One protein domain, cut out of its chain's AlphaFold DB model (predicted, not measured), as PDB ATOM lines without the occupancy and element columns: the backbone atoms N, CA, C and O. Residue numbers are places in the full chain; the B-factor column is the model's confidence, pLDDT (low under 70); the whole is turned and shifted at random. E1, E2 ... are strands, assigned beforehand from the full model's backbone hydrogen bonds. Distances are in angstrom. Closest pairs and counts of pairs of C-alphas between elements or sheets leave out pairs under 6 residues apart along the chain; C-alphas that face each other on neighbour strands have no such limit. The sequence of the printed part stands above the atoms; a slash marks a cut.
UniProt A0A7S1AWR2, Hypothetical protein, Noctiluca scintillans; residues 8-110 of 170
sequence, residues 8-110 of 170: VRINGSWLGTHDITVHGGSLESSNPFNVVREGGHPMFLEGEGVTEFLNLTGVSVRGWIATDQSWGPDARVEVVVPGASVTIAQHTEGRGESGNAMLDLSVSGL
ATOM      1  N   VAL A   8    -106.164  10.940 581.049       86.75
ATOM      2  CA  VAL A   8    -106.297  10.617 582.468       86.75
ATOM      3  C   VAL A   8    -104.955  10.848 583.141       86.75
ATOM      4  O   VAL A   8    -103.968  10.222 582.768       86.75
ATOM      5  N   ARG A   9    -104.919  11.725 584.146       89.44
ATOM      6  CA  ARG A   9    -103.755  11.895 585.024       89.44
ATOM      7  C   ARG A   9    -104.041  11.286 586.390       89.44
ATOM      8  O   ARG A   9    -105.056  11.609 587.005       89.44
ATOM      9  N   ILE A  10    -103.140  10.425 586.850       86.50
ATOM     10  CA  ILE A  10    -103.214   9.718 588.124       86.50
ATOM     11  C   ILE A  10    -102.041  10.172 588.990       86.50
ATOM     12  O   ILE A  10    -100.878   9.953 588.649       86.50
ATOM     13  N   ASN A  11    -102.369  10.769 590.132       83.12
ATOM     14  CA  ASN A  11    -101.411  11.158 591.154       83.12
ATOM     15  C   ASN A  11    -101.917  10.764 592.552       83.12
ATOM     16  O   ASN A  11    -103.113  10.570 592.785       83.12
ATOM     17  N   GLY A  12    -100.993  10.619 593.499       75.12
ATOM     18  CA  GLY A  12    -101.334  10.306 594.881       75.12
ATOM     19  C   GLY A  12    -100.153   9.762 595.669       75.12
ATOM     20  O   GLY A  12     -99.208   9.221 595.101       75.12
ATOM     21  N   SER A  13    -100.224   9.865 596.996       73.81
ATOM     22  CA  SER A  13     -99.167   9.379 597.901       73.81
ATOM     23  C   SER A  13     -98.892   7.876 597.750       73.81
ATOM     24  O   SER A  13     -97.772   7.418 597.963       73.81
ATOM     25  N   TRP A  14     -99.903   7.112 597.335       72.12
ATOM     26  CA  TRP A  14     -99.851   5.670 597.091       72.12
ATOM     27  C   TRP A  14     -99.085   5.280 595.817       72.12
ATOM     28  O   TRP A  14     -98.650   4.137 595.699       72.12
ATOM     29  N   LEU A  15     -98.865   6.226 594.897       75.06
ATOM     30  CA  LEU A  15     -97.937   6.085 593.769       75.06
ATOM     31  C   LEU A  15     -96.497   6.480 594.148       75.06
ATOM     32  O   LEU A  15     -95.582   6.414 593.322       75.06
ATOM     33  N   GLY A  16     -96.262   6.875 595.403       77.25
ATOM     34  CA  GLY A  16     -94.991   7.419 595.859       77.25
ATOM     35  C   GLY A  16     -94.732   8.780 595.221       77.25
ATOM     36  O   GLY A  16     -95.532   9.700 595.355       77.25
ATOM     37  N   THR A  17     -93.605   8.909 594.524       81.06
ATOM     38  CA  THR A  17     -93.263  10.120 593.765       81.06
ATOM     39  C   THR A  17     -93.743  10.065 592.318       81.06
ATOM     40  O   THR A  17     -93.269  10.876 591.533       81.06
ATOM     41  N   HIS A  18     -94.589   9.090 591.952       85.94
ATOM     42  CA  HIS A  18     -94.964   8.885 590.560       85.94
ATOM     43  C   HIS A  18     -96.251   9.609 590.156       85.94
ATOM     44  O   HIS A  18     -97.259   9.572 590.866       85.94
ATOM     45  N   ASP A  19     -96.215  10.195 588.969       87.88
ATOM     46  CA  ASP A  19     -97.307  10.841 588.260       87.88
ATOM     47  C   ASP A  19     -97.449  10.195 586.880       87.88
ATOM     48  O   ASP A  19     -96.537  10.239 586.044       87.88
ATOM     49  N   ILE A  20     -98.596   9.557 586.660       91.31
ATOM     50  CA  ILE A  20     -98.878   8.807 585.440       91.31
ATOM     51  C   ILE A  20     -99.952   9.546 584.659       91.31
ATOM     52  O   ILE A  20    -101.070   9.714 585.138       91.31
ATOM     53  N   THR A  21     -99.643   9.939 583.429       92.75
ATOM     54  CA  THR A  21    -100.635  10.468 582.491       92.75
ATOM     55  C   THR A  21    -100.806   9.503 581.330       92.75
ATOM     56  O   THR A  21     -99.829   9.053 580.741       92.75
ATOM     57  N   VAL A  22    -102.050   9.170 581.004       92.69
ATOM     58  CA  VAL A  22    -102.411   8.342 579.854       92.69
ATOM     59  C   VAL A  22    -103.184   9.200 578.871       92.69
ATOM     60  O   VAL A  22    -104.169   9.839 579.247       92.69
ATOM     61  N   HIS A  23    -102.729   9.211 577.625       92.56
ATOM     62  CA  HIS A  23    -103.340   9.951 576.531       92.56
ATOM     63  C   HIS A  23    -104.031   8.985 575.574       92.56
ATOM     64  O   HIS A  23    -103.448   7.976 575.173       92.56
ATOM     65  N   GLY A  24    -105.263   9.317 575.200       90.19
ATOM     66  CA  GLY A  24    -105.994   8.633 574.149       90.19
ATOM     67  C   GLY A  24    -105.445   9.011 572.776       90.19
ATOM     68  O   GLY A  24    -105.030  10.146 572.548       90.19
ATOM     69  N   GLY A  25    -105.455   8.053 571.859       88.88
ATOM     70  CA  GLY A  25    -105.015   8.245 570.487       88.88
ATOM     71  C   GLY A  25    -105.118   6.956 569.685       88.88
ATOM     72  O   GLY A  25    -104.815   5.873 570.192       88.88
ATOM     73  N   SER A  26    -105.539   7.044 568.423       88.12
ATOM     74  CA  SER A  26    -105.573   5.861 567.560       88.12
ATOM     75  C   SER A  26    -104.157   5.302 567.411       88.12
ATOM     76  O   SER A  26    -103.239   6.044 567.063       88.12
ATOM     77  N   LEU A  27    -103.969   4.003 567.661       87.88
ATOM     78  CA  LEU A  27    -102.647   3.353 567.644       87.88
ATOM     79  C   LEU A  27    -101.922   3.475 566.296       87.88
ATOM     80  O   LEU A  27    -100.701   3.393 566.236       87.88
ATOM     81  N   GLU A  28    -102.680   3.678 565.223       85.75
ATOM     82  CA  GLU A  28    -102.187   3.800 563.851       85.75
ATOM     83  C   GLU A  28    -101.973   5.268 563.420       85.75
ATOM     84  O   GLU A  28    -101.647   5.520 562.261       85.75
ATOM     85  N   SER A  29    -102.214   6.238 564.307       87.12
ATOM     86  CA  SER A  29    -102.122   7.674 564.005       87.12
ATOM     87  C   SER A  29    -100.781   8.291 564.403       87.12
ATOM     88  O   SER A  29     -99.988   7.710 565.142       87.12
ATOM     89  N   SER A  30    -100.561   9.523 563.949       88.12
ATOM     90  CA  SER A  30     -99.434  10.385 564.306       88.12
ATOM     91  C   SER A  30     -99.378  10.763 565.791       88.12
ATOM     92  O   SER A  30     -98.313  11.141 566.281       88.12
ATOM     93  N   ASN A  31    -100.493  10.627 566.515       87.94
ATOM     94  CA  ASN A  31    -100.581  10.830 567.957       87.94
ATOM     95  C   ASN A  31    -101.224   9.602 568.628       87.94
ATOM     96  O   ASN A  31    -102.408   9.637 568.974       87.94
ATOM     97  N   PRO A  32    -100.480   8.493 568.769       91.69
ATOM     98  CA  PRO A  32    -101.041   7.244 569.256       91.69
ATOM     99  C   PRO A  32    -101.207   7.240 570.775       91.69
ATOM    100  O   PRO A  32    -100.585   8.030 571.492       91.69
ATOM    101  N   PHE A  33    -102.029   6.307 571.265       93.12
ATOM    102  CA  PHE A  33    -102.182   6.032 572.692       93.12
ATOM    103  C   PHE A  33    -100.815   5.891 573.367       93.12
ATOM    104  O   PHE A  33     -99.962   5.118 572.917       93.12
ATOM    105  N   ASN A  34    -100.608   6.642 574.445       95.81
ATOM    106  CA  ASN A  34     -99.317   6.690 575.114       95.81
ATOM    107  C   ASN A  34     -99.436   6.955 576.614       95.81
ATOM    108  O   ASN A  34    -100.432   7.485 577.112       95.81
ATOM    109  N   VAL A  35     -98.376   6.572 577.321       96.06
ATOM    110  CA  VAL A  35     -98.208   6.779 578.754       96.06
ATOM    111  C   VAL A  35     -97.022   7.706 578.979       96.06
ATOM    112  O   VAL A  35     -95.914   7.443 578.515       96.06
ATOM    113  N   VAL A  36     -97.238   8.770 579.741       94.94
ATOM    114  CA  VAL A  36     -96.207   9.706 580.183       94.94
ATOM    115  C   VAL A  36     -96.006   9.535 581.683       94.94
ATOM    116  O   VAL A  36     -96.962   9.531 582.459       94.94
ATOM    117  N   ARG A  37     -94.743   9.408 582.094       93.06
ATOM    118  CA  ARG A  37     -94.327   9.341 583.500       93.06
ATOM    119  C   ARG A  37     -93.589  10.607 583.884       93.06
ATOM    120  O   ARG A  37     -92.651  10.982 583.187       93.06
ATOM    121  N   GLU A  38     -93.986  11.237 584.981       90.12
ATOM    122  CA  GLU A  38     -93.338  12.439 585.534       90.12
ATOM    123  C   GLU A  38     -93.169  13.588 584.521       90.12
ATOM    124  O   GLU A  38     -92.196  14.338 584.573       90.12
ATOM    125  N   GLY A  39     -94.072  13.701 583.538       86.88
ATOM    126  CA  GLY A  39     -93.942  14.672 582.442       86.88
ATOM    127  C   GLY A  39     -92.773  14.409 581.478       86.88
ATOM    128  O   GLY A  39     -92.355  15.317 580.763       86.88
ATOM    129  N   GLY A  40     -92.219  13.193 581.482       92.12
ATOM    130  CA  GLY A  40     -91.138  12.760 580.601       92.12
ATOM    131  C   GLY A  40     -91.578  12.481 579.159       92.12
ATOM    132  O   GLY A  40     -92.582  12.990 578.670       92.12
ATOM    133  N   HIS A  41     -90.801  11.651 578.458       94.75
ATOM    134  CA  HIS A  41     -91.108  11.284 577.074       94.75
ATOM    135  C   HIS A  41     -92.295  10.305 577.005       94.75
ATOM    136  O   HIS A  41     -92.394   9.427 577.868       94.75
ATOM    137  N   PRO A  42     -93.155  10.408 575.973       95.50
ATOM    138  CA  PRO A  42     -94.207   9.432 575.724       95.50
ATOM    139  C   PRO A  42     -93.641   8.022 575.557       95.50
ATOM    140  O   PRO A  42     -92.683   7.804 574.811       95.50
ATOM    141  N   MET A  43     -94.254   7.066 576.244       96.56
ATOM    142  CA  MET A  43     -93.989   5.641 576.099       96.56
ATOM    143  C   MET A  43     -95.190   4.984 575.429       96.56
ATOM    144  O   MET A  43     -96.339   5.309 575.733       96.56
ATOM    145  N   PHE A  44     -94.924   4.032 574.544       95.12
ATOM    146  CA  PHE A  44     -95.940   3.405 573.704       95.12
ATOM    147  C   PHE A  44     -96.073   1.924 574.028       95.12
ATOM    148  O   PHE A  44     -95.155   1.315 574.577       95.12
ATOM    149  N   LEU A  45     -97.227   1.359 573.683       92.75
ATOM    150  CA  LEU A  45     -97.457  -0.077 573.771       92.75
ATOM    151  C   LEU A  45     -96.602  -0.823 572.742       92.75
ATOM    152  O   LEU A  45     -96.431  -0.383 571.606       92.75
ATOM    153  N   GLU A  46     -96.105  -1.982 573.147       89.25
ATOM    154  CA  GLU A  46     -95.535  -2.979 572.251       89.25
ATOM    155  C   GLU A  46     -96.653  -3.608 571.408       89.25
ATOM    156  O   GLU A  46     -97.795  -3.741 571.853       89.25
ATOM    157  N   GLY A  47     -96.328  -3.985 570.168       80.81
ATOM    158  CA  GLY A  47     -97.314  -4.508 569.216       80.81
ATOM    159  C   GLY A  47     -97.929  -5.853 569.621       80.81
ATOM    160  O   GLY A  47     -99.023  -6.178 569.170       80.81
ATOM    161  N   GLU A  48     -97.252  -6.617 570.480       82.81
ATOM    162  CA  GLU A  48     -97.735  -7.888 571.017       82.81
ATOM    163  C   GLU A  48     -97.388  -8.010 572.505       82.81
ATOM    164  O   GLU A  48     -96.316  -7.599 572.943       82.81
ATOM    165  N   GLY A  49     -98.279  -8.636 573.277       87.19
ATOM    166  CA  GLY A  49     -98.041  -8.934 574.688       87.19
ATOM    167  C   GLY A  49     -98.332  -7.772 575.640       87.19
ATOM    168  O   GLY A  49     -99.189  -6.927 575.383       87.19
ATOM    169  N   VAL A  50     -97.665  -7.804 576.796       93.75
ATOM    170  CA  VAL A  50     -97.820  -6.821 577.874       93.75
ATOM    171  C   VAL A  50     -96.586  -5.934 577.911       93.75
ATOM    172  O   VAL A  50     -95.477  -6.419 578.100       93.75
ATOM    173  N   THR A  51     -96.799  -4.631 577.804       95.75
ATOM    174  CA  THR A  51     -95.778  -3.605 577.997       95.75
ATOM    175  C   THR A  51     -95.735  -3.190 579.458       95.75
ATOM    176  O   THR A  51     -96.743  -2.751 580.014       95.75
ATOM    177  N   GLU A  52     -94.569  -3.294 580.087       96.00
ATOM    178  CA  GLU A  52     -94.346  -2.778 581.437       96.00
ATOM    179  C   GLU A  52     -93.794  -1.347 581.376       96.00
ATOM    180  O   GLU A  52     -92.664  -1.115 580.957       96.00
ATOM    181  N   PHE A  53     -94.585  -0.373 581.829       94.75
ATOM    182  CA  PHE A  53     -94.172   1.035 581.920       94.75
ATOM    183  C   PHE A  53     -93.510   1.362 583.265       94.75
ATOM    184  O   PHE A  53     -92.699   2.289 583.372       94.75
ATOM    185  N   LEU A  54     -93.886   0.620 584.309       93.75
ATOM    186  CA  LEU A  54     -93.330   0.706 585.654       93.75
ATOM    187  C   LEU A  54     -93.532  -0.625 586.377       93.75
ATOM    188  O   LEU A  54     -94.643  -1.144 586.421       93.75
ATOM    189  N   ASN A  55     -92.479  -1.151 586.993       93.44
ATOM    190  CA  ASN A  55     -92.562  -2.350 587.817       93.44
ATOM    191  C   ASN A  55     -91.638  -2.192 589.029       93.44
ATOM    192  O   ASN A  55     -90.429  -2.407 588.946       93.44
ATOM    193  N   LEU A  56     -92.203  -1.716 590.136       89.44
ATOM    194  CA  LEU A  56     -91.517  -1.504 591.407       89.44
ATOM    195  C   LEU A  56     -92.278  -2.212 592.527       89.44
ATOM    196  O   LEU A  56     -93.468  -2.510 592.418       89.44
ATOM    197  N   THR A  57     -91.605  -2.442 593.652       85.12
ATOM    198  CA  THR A  57     -92.249  -3.003 594.842       85.12
ATOM    199  C   THR A  57     -93.427  -2.124 595.272       85.12
ATOM    200  O   THR A  57     -93.231  -1.007 595.742       85.12
ATOM    201  N   GLY A  58     -94.650  -2.634 595.118       83.69
ATOM    202  CA  GLY A  58     -95.876  -1.924 595.491       83.69
ATOM    203  C   GLY A  58     -96.437  -0.963 594.434       83.69
ATOM    204  O   GLY A  58     -97.448  -0.334 594.706       83.69
ATOM    205  N   VAL A  59     -95.853  -0.850 593.237       89.38
ATOM    206  CA  VAL A  59     -96.477  -0.111 592.122       89.38
ATOM    207  C   VAL A  59     -96.159  -0.804 590.803       89.38
ATOM    208  O   VAL A  59     -94.994  -0.970 590.444       89.38
ATOM    209  N   SER A  60     -97.195  -1.161 590.050       94.06
ATOM    210  CA  SER A  60     -97.068  -1.690 588.694       94.06
ATOM    211  C   SER A  60     -97.927  -0.878 587.733       94.06
ATOM    212  O   SER A  60     -99.089  -0.607 588.016       94.06
ATOM    213  N   VAL A  61     -97.351  -0.487 586.599       95.31
ATOM    214  CA  VAL A  61     -98.052   0.117 585.468       95.31
ATOM    215  C   VAL A  61     -97.752  -0.737 584.252       95.31
ATOM    216  O   VAL A  61     -96.607  -0.821 583.802       95.31
ATOM    217  N   ARG A  62     -98.790  -1.369 583.721       96.69
ATOM    218  CA  ARG A  62     -98.703  -2.265 582.572       96.69
ATOM    219  C   ARG A  62     -99.789  -1.938 581.568       96.69
ATOM    220  O   ARG A  62    -100.860  -1.483 581.954       96.69
ATOM    221  N   GLY A  63     -99.538  -2.185 580.296       95.69
ATOM    222  CA  GLY A  63    -100.551  -2.028 579.269       95.69
ATOM    223  C   GLY A  63    -100.422  -3.053 578.164       95.69
ATOM    224  O   GLY A  63     -99.426  -3.762 578.073       95.69
ATOM    225  N   TRP A  64    -101.468  -3.175 577.364       94.12
ATOM    226  CA  TRP A  64    -101.517  -4.084 576.228       94.12
ATOM    227  C   TRP A  64    -102.557  -3.606 575.222       94.12
ATOM    228  O   TRP A  64    -103.491  -2.872 575.562       94.12
ATOM    229  N   ILE A  65    -102.396  -4.047 573.981       91.00
ATOM    230  CA  ILE A  65    -103.385  -3.843 572.927       91.00
ATOM    231  C   ILE A  65    -104.435  -4.947 573.076       91.00
ATOM    232  O   ILE A  65    -104.125  -6.138 573.017       91.00
ATOM    233  N   ALA A  66    -105.681  -4.557 573.323       78.19
ATOM    234  CA  ALA A  66    -106.814  -5.462 573.314       78.19
ATOM    235  C   ALA A  66    -107.260  -5.668 571.860       78.19
ATOM    236  O   ALA A  66    -107.682  -4.739 571.174       78.19
ATOM    237  N   THR A  67    -107.161  -6.899 571.373       63.66
ATOM    238  CA  THR A  67    -107.664  -7.268 570.050       63.66
ATOM    239  C   THR A  67    -109.145  -7.623 570.138       63.66
ATOM    240  O   THR A  67    -109.504  -8.777 570.358       63.66
ATOM    241  N   ASP A  68    -110.017  -6.636 569.932       58.06
ATOM    242  CA  ASP A  68    -111.379  -6.899 569.460       58.06
ATOM    243  C   ASP A  68    -111.389  -6.779 567.929       58.06
ATOM    244  O   ASP A  68    -110.935  -5.789 567.363       58.06
ATOM    245  N   GLN A  69    -111.857  -7.817 567.236       52.41
ATOM    246  CA  GLN A  69    -111.909  -7.846 565.768       52.41
ATOM    247  C   GLN A  69    -113.043  -6.980 565.195       52.41
ATOM    248  O   GLN A  69    -113.097  -6.772 563.982       52.41
ATOM    249  N   SER A  70    -113.953  -6.500 566.045       54.03
ATOM    250  CA  SER A  70    -115.190  -5.822 565.645       54.03
ATOM    251  C   SER A  70    -115.035  -4.297 565.515       54.03
ATOM    252  O   SER A  70    -115.767  -3.679 564.743       54.03
ATOM    253  N   TRP A  71    -114.081  -3.701 566.241       56.69
ATOM    254  CA  TRP A  71    -113.799  -2.256 566.316       56.69
ATOM    255  C   TRP A  71    -112.285  -2.005 566.109       56.69
ATOM    256  O   TRP A  71    -111.557  -2.941 565.776       56.69
ATOM    257  N   GLY A  72    -111.789  -0.760 566.165       59.62
ATOM    258  CA  GLY A  72    -110.343  -0.489 566.035       59.62
ATOM    259  C   GLY A  72    -109.520  -1.217 567.115       59.62
ATOM    260  O   GLY A  72    -110.101  -1.734 568.066       59.62
ATOM    261  N   PRO A  73    -108.180  -1.307 566.998       68.88
ATOM    262  CA  PRO A  73    -107.391  -1.939 568.048       68.88
ATOM    263  C   PRO A  73    -107.507  -1.101 569.327       68.88
ATOM    264  O   PRO A  73    -107.066   0.050 569.381       68.88
ATOM    265  N   ASP A  74    -108.134  -1.683 570.341       85.75
ATOM    266  CA  ASP A  74    -108.331  -1.050 571.634       85.75
ATOM    267  C   ASP A  74    -107.052  -1.175 572.463       85.75
ATOM    268  O   ASP A  74    -106.222  -2.065 572.264       85.75
ATOM    269  N   ALA A  75    -106.859  -0.258 573.399       91.00
ATOM    270  CA  ALA A  75    -105.674  -0.223 574.247       91.00
ATOM    271  C   ALA A  75    -106.093  -0.219 575.709       91.00
ATOM    272  O   ALA A  75    -107.130   0.328 576.073       91.00
ATOM    273  N   ARG A  76    -105.290  -0.826 576.575       92.44
ATOM    274  CA  ARG A  76    -105.549  -0.815 578.012       92.44
ATOM    275  C   ARG A  76    -104.276  -0.540 578.779       92.44
ATOM    276  O   ARG A  76    -103.223  -1.074 578.451       92.44
ATOM    277  N   VAL A  77    -104.404   0.256 579.831       94.94
ATOM    278  CA  VAL A  77    -103.395   0.449 580.868       94.94
ATOM    279  C   VAL A  77    -104.014   0.110 582.211       94.94
ATOM    280  O   VAL A  77    -105.142   0.490 582.522       94.94
ATOM    281  N   GLU A  78    -103.270  -0.623 583.019       94.50
ATOM    282  CA  GLU A  78    -103.616  -0.950 584.385       94.50
ATOM    283  C   GLU A  78    -102.507  -0.464 585.314       94.50
ATOM    284  O   GLU A  78    -101.334  -0.809 585.152       94.50
ATOM    285  N   VAL A  79    -102.908   0.334 586.297       92.88
ATOM    286  CA  VAL A  79    -102.083   0.781 587.412       92.88
ATOM    287  C   VAL A  79    -102.517   0.001 588.643       92.88
ATOM    288  O   VAL A  79    -103.671   0.083 589.062       92.88
ATOM    289  N   VAL A  80    -101.603  -0.765 589.225       91.31
ATOM    290  CA  VAL A  80    -101.849  -1.605 590.398       91.31
ATOM    291  C   VAL A  80    -100.963  -1.148 591.541       91.31
ATOM    292  O   VAL A  80     -99.745  -1.046 591.393       91.31
ATOM    293  N   VAL A  81    -101.582  -0.934 592.697       87.88
ATOM    294  CA  VAL A  81    -100.915  -0.618 593.963       87.88
ATOM    295  C   VAL A  81    -101.517  -1.442 595.106       87.88
ATOM    296  O   VAL A  81    -102.575  -2.052 594.936       87.88
ATOM    297  N   PRO A  82    -100.881  -1.504 596.289       84.50
ATOM    298  CA  PRO A  82    -101.438  -2.177 597.449       84.50
ATOM    299  C   PRO A  82    -102.859  -1.708 597.760       84.50
ATOM    300  O   PRO A  82    -103.085  -0.577 598.174       84.50
ATOM    301  N   GLY A  83    -103.816  -2.613 597.572       79.31
ATOM    302  CA  GLY A  83    -105.213  -2.384 597.919       79.31
ATOM    303  C   GLY A  83    -106.035  -1.621 596.883       79.31
ATOM    304  O   GLY A  83    -107.239  -1.564 597.077       79.31
ATOM    305  N   ALA A  84    -105.463  -1.105 595.789       83.88
ATOM    306  CA  ALA A  84    -106.227  -0.415 594.748       83.88
ATOM    307  C   ALA A  84    -105.718  -0.723 593.335       83.88
ATOM    308  O   ALA A  84    -104.541  -1.011 593.113       83.88
ATOM    309  N   SER A  85    -106.614  -0.630 592.358       88.00
ATOM    310  CA  SER A  85    -106.241  -0.664 590.948       88.00
ATOM    311  C   SER A  85    -107.028   0.362 590.151       88.00
ATOM    312  O   SER A  85    -108.206   0.616 590.406       88.00
ATOM    313  N   VAL A  86    -106.355   0.945 589.166       89.81
ATOM    314  CA  VAL A  86    -106.933   1.858 588.190       89.81
ATOM    315  C   VAL A  86    -106.755   1.227 586.820       89.81
ATOM    316  O   VAL A  86    -105.642   0.921 586.404       89.81
ATOM    317  N   THR A  87    -107.854   1.008 586.113       90.88
ATOM    318  CA  THR A  87    -107.864   0.564 584.722       90.88
ATOM    319  C   THR A  87    -108.287   1.726 583.839       90.88
ATOM    320  O   THR A  87    -109.348   2.308 584.051       90.88
ATOM    321  N   ILE A  88    -107.481   2.009 582.823       91.38
ATOM    322  CA  ILE A  88    -107.795   2.927 581.735       91.38
ATOM    323  C   ILE A  88    -107.927   2.090 580.470       91.38
ATOM    324  O   ILE A  88    -106.963   1.448 580.053       91.38
ATOM    325  N   ALA A  89    -109.117   2.062 579.887       90.38
ATOM    326  CA  ALA A  89    -109.380   1.384 578.626       90.38
ATOM    327  C   ALA A  89    -109.642   2.431 577.545       90.38
ATOM    328  O   ALA A  89    -110.384   3.376 577.773       90.38
ATOM    329  N   GLN A  90    -109.021   2.275 576.387       90.31
ATOM    330  CA  GLN A  90    -109.329   3.035 575.193       90.31
ATOM    331  C   GLN A  90    -110.248   2.211 574.311       90.31
ATOM    332  O   GLN A  90    -109.884   1.097 573.940       90.31
ATOM    333  N   HIS A  91    -111.356   2.819 573.908       87.62
ATOM    334  CA  HIS A  91    -112.136   2.386 572.768       87.62
ATOM    335  C   HIS A  91    -111.809   3.242 571.541       87.62
ATOM    336  O   HIS A  91    -111.785   4.474 571.631       87.62
ATOM    337  N   THR A  92    -111.549   2.608 570.398       85.31
ATOM    338  CA  THR A  92    -111.211   3.305 569.149       85.31
ATOM    339  C   THR A  92    -112.262   3.056 568.070       85.31
ATOM    340  O   THR A  92    -112.415   1.944 567.560       85.31
ATOM    341  N   GLU A  93    -112.932   4.124 567.640       83.75
ATOM    342  CA  GLU A  93    -113.805   4.113 566.467       83.75
ATOM    343  C   GLU A  93    -113.028   4.567 565.225       83.75
ATOM    344  O   GLU A  93    -112.473   5.663 565.186       83.75
ATOM    345  N   GLY A  94    -112.998   3.742 564.176       79.50
ATOM    346  CA  GLY A  94    -112.243   4.038 562.954       79.50
ATOM    347  C   GLY A  94    -110.762   3.646 563.034       79.50
ATOM    348  O   GLY A  94    -110.361   2.835 563.867       79.50
ATOM    349  N   ARG A  95    -109.954   4.165 562.100       80.19
ATOM    350  CA  ARG A  95    -108.540   3.789 561.902       80.19
ATOM    351  C   ARG A  95    -107.675   4.969 561.463       80.19
ATOM    352  O   ARG A  95    -108.192   5.942 560.899       80.19
ATOM    353  N   GLY A  96    -106.367   4.855 561.700       81.69
ATOM    354  CA  GLY A  96    -105.372   5.884 561.384       81.69
ATOM    355  C   GLY A  96    -105.725   7.272 561.934       81.69
ATOM    356  O   GLY A  96    -106.333   7.406 562.993       81.69
ATOM    357  N   GLU A  97    -105.393   8.317 561.174       85.75
ATOM    358  CA  GLU A  97    -105.636   9.727 561.543       85.75
ATOM    359  C   GLU A  97    -107.120  10.101 561.670       85.75
ATOM    360  O   GLU A  97    -107.467  11.079 562.322       85.75
ATOM    361  N   SER A  98    -108.008   9.347 561.018       80.88
ATOM    362  CA  SER A  98    -109.456   9.571 561.105       80.88
ATOM    363  C   SER A  98    -110.104   8.887 562.308       80.88
ATOM    364  O   SER A  98    -111.308   9.038 562.513       80.88
ATOM    365  N   GLY A  99    -109.332   8.096 563.060       78.25
ATOM    366  CA  GLY A  99    -109.821   7.365 564.218       78.25
ATOM    367  C   GLY A  99    -110.127   8.297 565.386       78.25
ATOM    368  O   GLY A  99    -109.386   9.240 565.657       78.25
ATOM    369  N   ASN A 100    -111.203   8.002 566.103       83.50
ATOM    370  CA  ASN A 100    -111.558   8.682 567.335       83.50
ATOM    371  C   ASN A 100    -111.312   7.745 568.518       83.50
ATOM    372  O   ASN A 100    -111.848   6.639 568.563       83.50
ATOM    373  N   ALA A 101    -110.477   8.188 569.452       85.94
ATOM    374  CA  ALA A 101    -110.108   7.432 570.636       85.94
ATOM    375  C   ALA A 101    -110.830   7.996 571.860       85.94
ATOM    376  O   ALA A 101    -110.806   9.199 572.117       85.94
ATOM    377  N   MET A 102    -111.447   7.107 572.625       86.44
ATOM    378  CA  MET A 102    -112.253   7.433 573.792       86.44
ATOM    379  C   MET A 102    -111.725   6.642 574.977       86.44
ATOM    380  O   MET A 102    -111.604   5.425 574.883       86.44
ATOM    381  N   LEU A 103    -111.384   7.313 576.076       86.56
ATOM    382  CA  LEU A 103    -110.919   6.637 577.282       86.56
ATOM    383  C   LEU A 103    -112.055   6.447 578.290       86.56
ATOM    384  O   LEU A 103    -112.813   7.375 578.579       86.56
ATOM    385  N   ASP A 104    -112.071   5.265 578.890       85.81
ATOM    386  CA  ASP A 104    -112.877   4.882 580.038       85.81
ATOM    387  C   ASP A 104    -111.974   4.623 581.244       85.81
ATOM    388  O   ASP A 104    -110.920   3.987 581.143       85.81
ATOM    389  N   LEU A 105    -112.412   5.101 582.407       86.00
ATOM    390  CA  LEU A 105    -111.699   4.967 583.670       86.00
ATOM    391  C   LEU A 105    -112.499   4.099 584.639       86.00
ATOM    392  O   LEU A 105    -113.646   4.402 584.959       86.00
ATOM    393  N   SER A 106    -111.864   3.057 585.161       83.69
ATOM    394  CA  SER A 106    -112.408   2.217 586.224       83.69
ATOM    395  C   SER A 106    -111.436   2.172 587.392       83.69
ATOM    396  O   SER A 106    -110.246   1.922 587.208       83.69
ATOM    397  N   VAL A 107    -111.940   2.415 588.599       85.75
ATOM    398  CA  VAL A 107    -111.143   2.380 589.826       85.75
ATOM    399  C   VAL A 107    -111.745   1.368 590.785       85.75
ATOM    400  O   VAL A 107    -112.955   1.342 591.002       85.75
ATOM    401  N   SER A 108    -110.897   0.528 591.370       82.19
ATOM    402  CA  SER A 108    -111.308  -0.508 592.311       82.19
ATOM    403  C   SER A 108    -110.399  -0.542 593.540       82.19
ATOM    404  O   SER A 108    -109.275  -0.043 593.513       82.19
ATOM    405  N   GLY A 109    -110.897  -1.109 594.644       73.50
ATOM    406  CA  GLY A 109    -110.114  -1.285 595.874       73.50
ATOM    407  C   GLY A 109    -110.026  -0.053 596.789       73.50
ATOM    408  O   GLY A 109    -109.490  -0.134 597.888       73.50
ATOM    409  N   LEU A 110    -110.673   1.060 596.435       67.69
ATOM    410  CA  LEU A 110    -110.754   2.252 597.295       67.69
ATOM    411  C   LEU A 110    -111.620   2.072 598.561       67.69
ATOM    412  O   LEU A 110    -111.861   3.038 599.270       67.69
TER     413      LEU A 110
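This is residues 8 to 110 of the 170 residues of the protein "Hypothetical protein" of Noctiluca scintillans (UniProt A0A7S1AWR2). Two sheets lie face to face as a sandwich: a large, twisted sheet of long strands, E4 to E8, and a small sheet of short strands, E1 to E3, over part of one of its faces. The strands of the two sheets are nearly lined up, at 17 degrees, and run roughly along the longest axis; the chain crosses between the sheets once, through residues 38 to 50. The printed part has 103 residues with no named helix and eight named strands, E1 to E8 in chain order, and its class is all strand. The sheets, in orders E1 E2 E3 and E4 E5 E6 E7 E8, are antiparallel throughout. The whole is compact, with a radius of gyration of the C-alphas of 13.4 A and spans of 38 by 27 by 22 A.

Find C-alpha 8 at (-106.297, 10.617, 582.468), where E1 begins; it covers residues 8 to 11. Next come E2, residues 20 to 23, and E3, residues 34 to 37. After the long link, look for C-alpha 51 at (-95.778, -3.605, 577.997), where E4 begins; it runs 14.2 A to residue 56. E5, residues 59 to 66, spans 22.1 A, and E6, residues 74 to 81, spans 23.5 A. E7, residues 84 to 93, is the longest strand, at 29.6 A. E8, residues 100 to 108, runs 26.6 A and ends at C-alpha 108, (-111.308, -0.508, 592.311).

Begin with the small sheet, a meander, each strand the antiparallel neighbour of the one before. In the hairpin of E1 and E2, N 10 and O 20 are 2.8 A apart; in that of E2 and E3, N 36 and O 21 are 2.8 A apart, both within hydrogen-bond range. Residues 34 to 35 of E3 also pair, antiparallel, with residues 43 to 44 of the long link. The second meander is E4 to E8, with edge strands E4 and E8. Within hydrogen-bond range there, look for N 61 and O 54 at 2.8 A in E4 and E5, N 62 and O 78 at 3.0 A in E5 and E6, N 77 and O 88 at 2.8 A in E6 and E7, and N 102 and O 91 at 2.8 A in E7 and E8. Between the sheets, the closest C-alphas of E3 and E4 are those of Val 35 and Phe 53, 7.7 A apart. E1 and E5 are apart.

The C-alphas of Thr 57 and Ser 98 are the two farthest apart, at 39.9 A. The printed part has no cut, and its one long link is E3 to E4. The mean pLDDT of the printed part is 85.8; residues 67 to 73 and residue 110 are under 70.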